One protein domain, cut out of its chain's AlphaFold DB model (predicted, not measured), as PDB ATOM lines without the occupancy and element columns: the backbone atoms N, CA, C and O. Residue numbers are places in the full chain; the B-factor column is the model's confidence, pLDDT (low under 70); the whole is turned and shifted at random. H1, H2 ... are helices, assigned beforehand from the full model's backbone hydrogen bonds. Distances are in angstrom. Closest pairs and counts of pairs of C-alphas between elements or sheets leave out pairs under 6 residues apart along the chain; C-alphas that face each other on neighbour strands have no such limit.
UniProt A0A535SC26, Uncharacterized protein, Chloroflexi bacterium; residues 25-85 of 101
ATOM      1  N   PRO A  25       9.661 -19.068  10.613       85.19
ATOM      2  CA  PRO A  25      10.719 -19.894  10.039       85.19
ATOM      3  C   PRO A  25      12.005 -19.098   9.766       85.19
ATOM      4  O   PRO A  25      13.094 -19.678   9.746       85.19
ATOM      5  N   PHE A  26      11.910 -17.774   9.591       85.69
ATOM      6  CA  PHE A  26      13.071 -16.916   9.361       85.69
ATOM      7  C   PHE A  26      13.995 -16.913  10.577       85.69
ATOM      8  O   PHE A  26      15.204 -17.084  10.409       85.69
ATOM      9  N   ARG A  27      13.460 -16.813  11.799       84.56
ATOM     10  CA  ARG A  27      14.255 -16.920  13.037       84.56
ATOM     11  C   ARG A  27      15.106 -18.192  13.073       84.56
ATOM     12  O   ARG A  27      16.288 -18.143  13.407       84.56
ATOM     13  N   TRP A  28      14.523 -19.324  12.689       84.75
ATOM     14  CA  TRP A  28      15.202 -20.622  12.684       84.75
ATOM     15  C   TRP A  28      16.283 -20.705  11.605       84.75
ATOM     16  O   TRP A  28      17.362 -21.239  11.860       84.75
ATOM     17  N   GLN A  29      16.040 -20.129  10.425       84.00
ATOM     18  CA  GLN A  29      17.053 -20.037   9.370       84.00
ATOM     19  C   GLN A  29      18.262 -19.196   9.793       84.00
ATOM     20  O   GLN A  29      19.391 -19.569   9.488       84.00
ATOM     21  N   HIS A  30      18.048 -18.097  10.521       85.50
ATOM     22  CA  HIS A  30      19.139 -17.248  11.007       85.50
ATOM     23  C   HIS A  30      19.903 -17.903  12.165       85.50
ATOM     24  O   HIS A  30      21.134 -17.907  12.161       85.50
ATOM     25  N   ALA A  31      19.200 -18.520  13.119       83.19
ATOM     26  CA  ALA A  31      19.825 -19.207  14.250       83.19
ATOM     27  C   ALA A  31      20.703 -20.394  13.813       83.19
ATOM     28  O   ALA A  31      21.795 -20.592  14.346       83.19
ATOM     29  N   PHE A  32      20.258 -21.160  12.811       82.19
ATOM     30  CA  PHE A  32      20.970 -22.337  12.293       82.19
ATOM     31  C   PHE A  32      21.719 -22.088  10.976       82.19
ATOM     32  O   PHE A  32      22.159 -23.048  10.340       82.19
ATOM     33  N   HIS A  33      21.923 -20.826  10.581       79.25
ATOM     34  CA  HIS A  33      22.575 -20.456   9.317       79.25
ATOM     35  C   HIS A  33      23.933 -21.157   9.121       79.25
ATOM     36  O   HIS A  33      24.244 -21.641   8.035       79.25
ATOM     37  N   ASN A  34      24.707 -21.302  10.202       74.56
ATOM     38  CA  ASN A  34      26.033 -21.930  10.191       74.56
ATOM     39  C   ASN A  34      26.017 -23.424   9.820       74.56
ATOM     40  O   ASN A  34      27.032 -23.953   9.377       74.56
ATOM     41  N   PHE A  35      24.889 -24.115  10.002       73.81
ATOM     42  CA  PHE A  35      24.785 -25.559   9.783       73.81
ATOM     43  C   PHE A  35      24.295 -25.929   8.373       73.81
ATOM     44  O   PHE A  35      24.379 -27.100   8.005       73.81
ATOM     45  N   ASN A  36      23.780 -24.959   7.599       68.56
ATOM     46  CA  ASN A  36      23.305 -25.071   6.203       68.56
ATOM     47  C   ASN A  36      22.381 -26.278   5.888       68.56
ATOM     48  O   ASN A  36      22.132 -26.606   4.733       68.56
ATOM     49  N   THR A  37      21.859 -26.955   6.916       76.69
ATOM     50  CA  THR A  37      21.172 -28.243   6.801       76.69
ATOM     51  C   THR A  37      19.985 -28.275   7.755       76.69
ATOM     52  O   THR A  37      20.146 -28.126   8.965       76.69
ATOM     53  N   PHE A  38      18.791 -28.546   7.225       77.00
ATOM     54  CA  PHE A  38      17.550 -28.649   8.008       77.00
ATOM     55  C   PHE A  38      17.546 -29.817   9.019       77.00
ATOM     56  O   PHE A  38      16.813 -29.806  10.003       77.00
ATOM     57  N   ILE A  39      18.401 -30.819   8.815       80.50
ATOM     58  CA  ILE A  39      18.504 -32.001   9.682       80.50
ATOM     59  C   ILE A  39      19.012 -31.652  11.084       80.50
ATOM     60  O   ILE A  39      18.599 -32.289  12.048       80.50
ATOM     61  N   VAL A  40      19.867 -30.636  11.223       82.88
ATOM     62  CA  VAL A  40      20.445 -30.255  12.520       82.88
ATOM     63  C   VAL A  40      19.383 -29.746  13.503       82.88
ATOM     64  O   VAL A  40      19.284 -30.325  14.586       82.88
ATOM     65  N   PRO A  41      18.545 -28.742  13.168       80.44
ATOM     66  CA  PRO A  41      17.476 -28.310  14.066       80.44
ATOM     67  C   PRO A  41      16.441 -29.412  14.333       80.44
ATOM     68  O   PRO A  41      15.893 -29.471  15.430       80.44
ATOM     69  N   LEU A  42      16.210 -30.322  13.379       83.62
ATOM     70  CA  LEU A  42      15.292 -31.449  13.565       83.62
ATOM     71  C   LEU A  42      15.847 -32.491  14.548       83.62
ATOM     72  O   LEU A  42      15.136 -32.930  15.452       83.62
ATOM     73  N   ALA A  43      17.123 -32.858  14.413       85.25
ATOM     74  CA  ALA A  43      17.791 -33.768  15.339       85.25
ATOM     75  C   ALA A  43      17.896 -33.149  16.741       85.25
ATOM     76  O   ALA A  43      17.542 -33.794  17.728       85.25
ATOM     77  N   ALA A  44      18.309 -31.882  16.825       84.19
ATOM     78  CA  ALA A  44      18.397 -31.157  18.086       84.19
ATOM     79  C   ALA A  44      17.021 -31.063  18.766       84.19
ATOM     80  O   ALA A  44      16.895 -31.429  19.928       84.19
ATOM     81  N   GLY A  45      15.956 -30.716  18.039       84.00
ATOM     82  CA  GLY A  45      14.608 -30.653  18.611       84.00
ATOM     83  C   GLY A  45      14.061 -32.000  19.106       84.00
ATOM     84  O   GLY A  45      13.228 -32.029  20.014       84.00
ATOM     85  N   LEU A  46      14.526 -33.124  18.549       83.81
ATOM     86  CA  LEU A  46      14.074 -34.460  18.948       83.81
ATOM     87  C   LEU A  46      14.796 -34.989  20.198       83.81
ATOM     88  O   LEU A  46      14.144 -35.538  21.097       83.81
ATOM     89  N   PHE A  47      16.123 -34.838  20.237       84.81
ATOM     90  CA  PHE A  47      16.984 -35.348  21.314       84.81
ATOM     91  C   PHE A  47      17.180 -34.355  22.464       84.81
ATOM     92  O   PHE A  47      17.476 -34.755  23.582       84.81
ATOM     93  N   LEU A  48      17.053 -33.066  22.176       90.31
ATOM     94  CA  LEU A  48      17.524 -31.951  22.995       90.31
ATOM     95  C   LEU A  48      16.538 -30.766  22.860       90.31
ATOM     96  O   LEU A  48      16.886 -29.680  22.377       90.31
ATOM     97  N   PRO A  49      15.246 -30.979  23.185       88.75
ATOM     98  CA  PRO A  49      14.201 -30.004  22.894       88.75
ATOM     99  C   PRO A  49      14.377 -28.690  23.671       88.75
ATOM    100  O   PRO A  49      14.162 -27.610  23.116       88.75
ATOM    101  N   TRP A  50      14.799 -28.748  24.935       88.75
ATOM    102  CA  TRP A  50      14.937 -27.549  25.765       88.75
ATOM    103  C   TRP A  50      16.127 -26.690  25.351       88.75
ATOM    104  O   TRP A  50      16.012 -25.468  25.213       88.75
ATOM    105  N   THR A  51      17.260 -27.333  25.098       90.88
ATOM    106  CA  THR A  51      18.453 -26.664  24.568       90.88
ATOM    107  C   THR A  51      18.217 -26.043  23.206       90.88
ATOM    108  O   THR A  51      18.691 -24.935  22.972       90.88
ATOM    109  N   THR A  52      17.449 -26.692  22.331       89.81
ATOM    110  CA  THR A  52      17.121 -26.142  21.007       89.81
ATOM    111  C   THR A  52      16.327 -24.840  21.122       89.81
ATOM    112  O   THR A  52      16.673 -23.855  20.470       89.81
ATOM    113  N   LEU A  53      15.312 -24.795  21.992       88.56
ATOM    114  CA  LEU A  53      14.557 -23.563  22.246       88.56
ATOM    115  C   LEU A  53      15.455 -22.457  22.799       88.56
ATOM    116  O   LEU A  53      15.408 -21.331  22.302       88.56
ATOM    117  N   MET A  54      16.303 -22.771  23.783       89.62
ATOM    118  CA  MET A  54      17.206 -21.759  24.326       89.62
ATOM    119  C   MET A  54      18.247 -21.288  23.320       89.62
ATOM    120  O   MET A  54      18.563 -20.101  23.283       89.62
ATOM    121  N   PHE A  55      18.744 -22.183  22.469       87.69
ATOM    122  CA  PHE A  55      19.667 -21.824  21.406       87.69
ATOM    123  C   PHE A  55      19.039 -20.783  20.472       87.69
ATOM    124  O   PHE A  55      19.621 -19.721  20.293       87.69
ATOM    125  N   VAL A  56      17.816 -21.011  19.979       87.88
ATOM    126  CA  VAL A  56      17.101 -20.070  19.087       87.88
ATOM    127  C   VAL A  56      16.789 -18.722  19.760       87.88
ATOM    128  O   VAL A  56      16.749 -17.676  19.101       87.88
ATOM    129  N   ILE A  57      16.588 -18.711  21.082       88.44
ATOM    130  CA  ILE A  57      16.405 -17.476  21.861       88.44
ATOM    131  C   ILE A  57      17.713 -16.680  21.931       88.44
ATOM    132  O   ILE A  57      17.715 -15.473  21.677       88.44
ATOM    133  N   VAL A  58      18.811 -17.360  22.261       89.44
ATOM    134  CA  VAL A  58      20.126 -16.772  22.546       89.44
ATOM    135  C   VAL A  58      20.915 -16.418  21.277       89.44
ATOM    136  O   VAL A  58      21.776 -15.534  21.324       89.44
ATOM    137  N   SER A  59      20.640 -17.078  20.147       86.69
ATOM    138  CA  SER A  59      21.322 -16.874  18.860       86.69
ATOM    139  C   SER A  59      20.401 -16.331  17.746       86.69
ATOM    140  O   SER A  59      20.338 -16.896  16.655       86.69
ATOM    141  N   PRO A  60      19.714 -15.185  17.930       79.12
ATOM    142  CA  PRO A  60      18.753 -14.671  16.947       79.12
ATOM    143  C   PRO A  60      19.364 -14.398  15.563       79.12
ATOM    144  O   PRO A  60      18.666 -14.527  14.566       79.12
ATOM    145  N   ASN A  61      20.662 -14.076  15.499       78.69
ATOM    146  CA  ASN A  61      21.407 -13.828  14.256       78.69
ATOM    147  C   ASN A  61      22.538 -14.856  14.039       78.69
ATOM    148  O   ASN A  61      23.575 -14.524  13.468       78.69
ATOM    149  N   GLY A  62      22.421 -16.063  14.603       72.12
ATOM    150  CA  GLY A  62      23.459 -17.101  14.513       72.12
ATOM    151  C   GLY A  62      24.711 -16.846  15.369       72.12
ATOM    152  O   GLY A  62      25.604 -17.689  15.419       72.12
ATOM    153  N   THR A  63      24.765 -15.715  16.084       78.69
ATOM    154  CA  THR A  63      25.797 -15.397  17.081       78.69
ATOM    155  C   THR A  63      25.214 -15.512  18.483       78.69
ATOM    156  O   THR A  63      24.163 -14.942  18.770       78.69
ATOM    157  N   ILE A  64      25.906 -16.244  19.356       83.88
ATOM    158  CA  ILE A  64      25.520 -16.439  20.757       83.88
ATOM    159  C   ILE A  64      25.751 -15.127  21.512       83.88
ATOM    160  O   ILE A  64      26.865 -14.602  21.529       83.88
ATOM    161  N   GLN A  65      24.708 -14.599  22.151       84.94
ATOM    162  CA  GLN A  65      24.825 -13.401  22.986       84.94
ATOM    163  C   GLN A  65      25.768 -13.627  24.185       84.94
ATOM    164  O   GLN A  65      25.847 -14.749  24.697       84.94
ATOM    165  N   PRO A  66      26.458 -12.583  24.687       77.88
ATOM    166  CA  PRO A  66      27.294 -12.691  25.882       77.88
ATOM    167  C   PRO A  66      26.488 -13.230  27.075       77.88
ATOM    168  O   PRO A  66      25.439 -12.691  27.413       77.88
ATOM    169  N   GLY A  67      26.951 -14.323  27.691       84.06
ATOM    170  CA  GLY A  67      26.232 -15.028  28.768       84.06
ATOM    171  C   GLY A  67      25.211 -16.071  28.292       84.06
ATOM    172  O   GLY A  67      24.723 -16.873  29.085       84.06
ATOM    173  N   GLY A  68      24.947 -16.145  26.990       85.50
ATOM    174  CA  GLY A  68      24.062 -17.131  26.379       85.50
ATOM    175  C   GLY A  68      24.491 -18.585  26.588       85.50
ATOM    176  O   GLY A  68      23.657 -19.473  26.750       85.50
ATOM    177  N   ILE A  69      25.801 -18.821  26.659       87.88
ATOM    178  CA  ILE A  69      26.369 -20.152  26.889       87.88
ATOM    179  C   ILE A  69      25.957 -20.741  28.248       87.88
ATOM    180  O   ILE A  69      25.731 -21.944  28.345       87.88
ATOM    181  N   PHE A  70      25.795 -19.898  29.277       92.69
ATOM    182  CA  PHE A  70      25.327 -20.323  30.598       92.69
ATOM    183  C   PHE A  70      23.902 -20.879  30.518       92.69
ATOM    184  O   PHE A  70      23.621 -21.952  31.047       92.69
ATOM    185  N   TRP A  71      23.021 -20.188  29.792       89.31
ATOM    186  CA  TRP A  71      21.643 -20.628  29.590       89.31
ATOM    187  C   TRP A  71      21.568 -21.920  28.783       89.31
ATOM    188  O   TRP A  71      20.846 -22.835  29.166       89.31
ATOM    189  N   ILE A  72      22.358 -22.047  27.716       90.31
ATOM    190  CA  ILE A  72      22.418 -23.288  26.932       90.31
ATOM    191  C   ILE A  72      22.861 -24.463  27.818       90.31
ATOM    192  O   ILE A  72      22.211 -25.507  27.813       90.31
ATOM    193  N   ALA A  73      23.911 -24.287  28.628       91.38
ATOM    194  CA  ALA A  73      24.392 -25.327  29.537       91.38
ATOM    195  C   ALA A  73      23.347 -25.710  30.601       91.38
ATOM    196  O   ALA A  73      23.156 -26.891  30.886       91.38
ATOM    197  N   LEU A  74      22.626 -24.732  31.155       93.12
ATOM    198  CA  LEU A  74      21.562 -24.983  32.127       93.12
ATOM    199  C   LEU A  74      20.427 -25.819  31.522       93.12
ATOM    200  O   LEU A  74      20.000 -26.812  32.111       93.12
ATOM    201  N   PHE A  75      19.947 -25.445  30.336       90.31
ATOM    202  CA  PHE A  75      18.856 -26.170  29.685       90.31
ATOM    203  C   PHE A  75      19.296 -27.535  29.133       90.31
ATOM    204  O   PHE A  75      18.472 -28.441  29.034       90.31
ATOM    205  N   PHE A  76      20.594 -27.739  28.884       91.31
ATOM    206  CA  PHE A  76      21.154 -29.062  28.582       91.31
ATOM    207  C   PHE A  76      21.021 -30.018  29.769       91.31
ATOM    208  O   PHE A  76      20.641 -31.178  29.608       91.31
ATOM    209  N   VAL A  77      21.254 -29.516  30.984       90.38
ATOM    210  CA  VAL A  77      21.001 -30.291  32.205       90.38
ATOM    211  C   VAL A  77      19.509 -30.616  32.334       90.38
ATOM    212  O   VAL A  77      19.173 -31.737  32.702       90.38
ATOM    213  N   PHE A  78      18.607 -29.697  31.972       87.56
ATOM    214  CA  PHE A  78      17.164 -29.977  31.956       87.56
ATOM    215  C   PHE A  78      16.771 -31.095  30.985       87.56
ATOM    216  O   PHE A  78      15.948 -31.941  31.347       87.56
ATOM    217  N   ASP A  79      17.364 -31.142  29.791       88.12
ATOM    218  CA  ASP A  79      17.162 -32.256  28.858       88.12
ATOM    219  C   ASP A  79      17.600 -33.585  29.508       88.12
ATOM    220  O   ASP A  79      16.834 -34.552  29.533       88.12
ATOM    221  N   LEU A  80      18.776 -33.621  30.147       86.88
ATOM    222  CA  LEU A  80      19.293 -34.826  30.810       86.88
ATOM    223  C   LEU A  80      18.430 -35.275  32.004       86.88
ATOM    224  O   LEU A  80      18.138 -36.465  32.161       86.88
ATOM    225  N   LEU A  81      17.983 -34.327  32.829       84.12
ATOM    226  CA  LEU A  81      17.087 -34.588  33.957       84.12
ATOM    227  C   LEU A  81      15.728 -35.113  33.486       84.12
ATOM    228  O   LEU A  81      15.159 -36.005  34.120       84.12
ATOM    229  N   SER A  82      15.229 -34.613  32.355       79.31
ATOM    230  CA  SER A  82      13.978 -35.086  31.760       79.31
ATOM    231  C   SER A  82      14.075 -36.569  31.389       79.31
ATOM    232  O   SER A  82      13.168 -37.335  31.724       79.31
ATOM    233  N   TYR A  83      15.201 -37.008  30.817       78.44
ATOM    234  CA  TYR A  83      15.458 -38.429  30.552       78.44
ATOM    235  C   TYR A  83      15.644 -39.262  31.834       78.44
ATOM    236  O   TYR A  83      15.073 -40.348  31.953       78.44
ATOM    237  N   GLY A  84      16.388 -38.755  32.823       75.94
ATOM    238  CA  GLY A  84      16.675 -39.479  34.071       75.94
ATOM    239  C   GLY A  84      15.476 -39.635  35.019       75.94
ATOM    240  O   GLY A  84      15.353 -40.649  35.711       75.94
ATOM    241  N   SER A  85      14.556 -38.667  35.026       71.75
ATOM    242  CA  SER A  85      13.393 -38.643  35.930       71.75
ATOM    243  C   SER A  85      12.453 -39.849  35.758       71.75
ATOM    244  O   SER A  85      11.914 -40.374  36.740       71.75
TER     245      SER A  85
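This is residues 25 to 85 of the 101 residues of an uncharacterized protein of Chloroflexi bacterium (UniProt A0A535SC26). A helical hairpin of H3 and H4, side by side and running opposite ways, has two short helices on the side of H3 away from H4: H2 at a steep tilt by the first part of H3, and H1 crosswise by its last part. H3 is the middle piece, between H4 on one side and H1 and H2 on the other, and H4 is the longest helix. The printed part has 61 residues with four named helices, in the order H1, H2, H3, H4, and no named strand; the class is all helix. It is compact, with a radius of gyration of the C-alphas of 11.6 A, and its C-alphas span 34 by 27 by 15 A.

H1 covers residues 25 to 31, 10.1 A from first to last C-alpha, and begins at C-alpha 25, (10.719, -19.894, 10.039). After residues 32 to 38 comes H2, residues 39 to 47, 12.2 A long. Leu 48 alone separates it from H3, residues 49 to 58, which is 14.5 A long and begins at C-alpha 49, (14.201, -30.004, 22.894). Residues 59 to 67 link it to H4, residues 68 to 85, which is 25.8 A long and ends at C-alpha 85, (13.393, -38.643, 35.930).

H3 is the hub, touching the three other helices. H1 touches H3, about perpendicular at 78 degrees; their closest C-alphas, those of Ala 31 and Val 56, are 5.6 A apart. H2 touches H3 at a steep tilt of 54 degrees, opposite ways, with the C-alphas of Gly 45 and Thr 52 closest at 5.7 A. H3 and H4 form a helical hairpin: they touch at a shallow tilt of 11 degrees, opposite ways, with 15 pairs of C-alphas within 8 A, the closest being those of Thr 51 and Phe 75 at 5.2 A. H1 and H4 are apart. H1 and H2 are only just apart, with their closest C-alphas 8.1 A from each other, and so are H2 and H4, at 8.2 A. In H1, H2, H3 and H4 every O i to N i+4 pair is within hydrogen-bond range.

The two C-alphas farthest apart are those of Phe 26 and Ser 85, at 34.3 A. The printed part runs from residue 25 to residue 85 of a chain of 101 residues and has no cut. The link from H2 to H3 is tight, those from H1 to H2 and from H3 to H4 are short, and there is no long link. The mean pLDDT of the printed part is 84.2, and residue 36 is the one printed residue under 70.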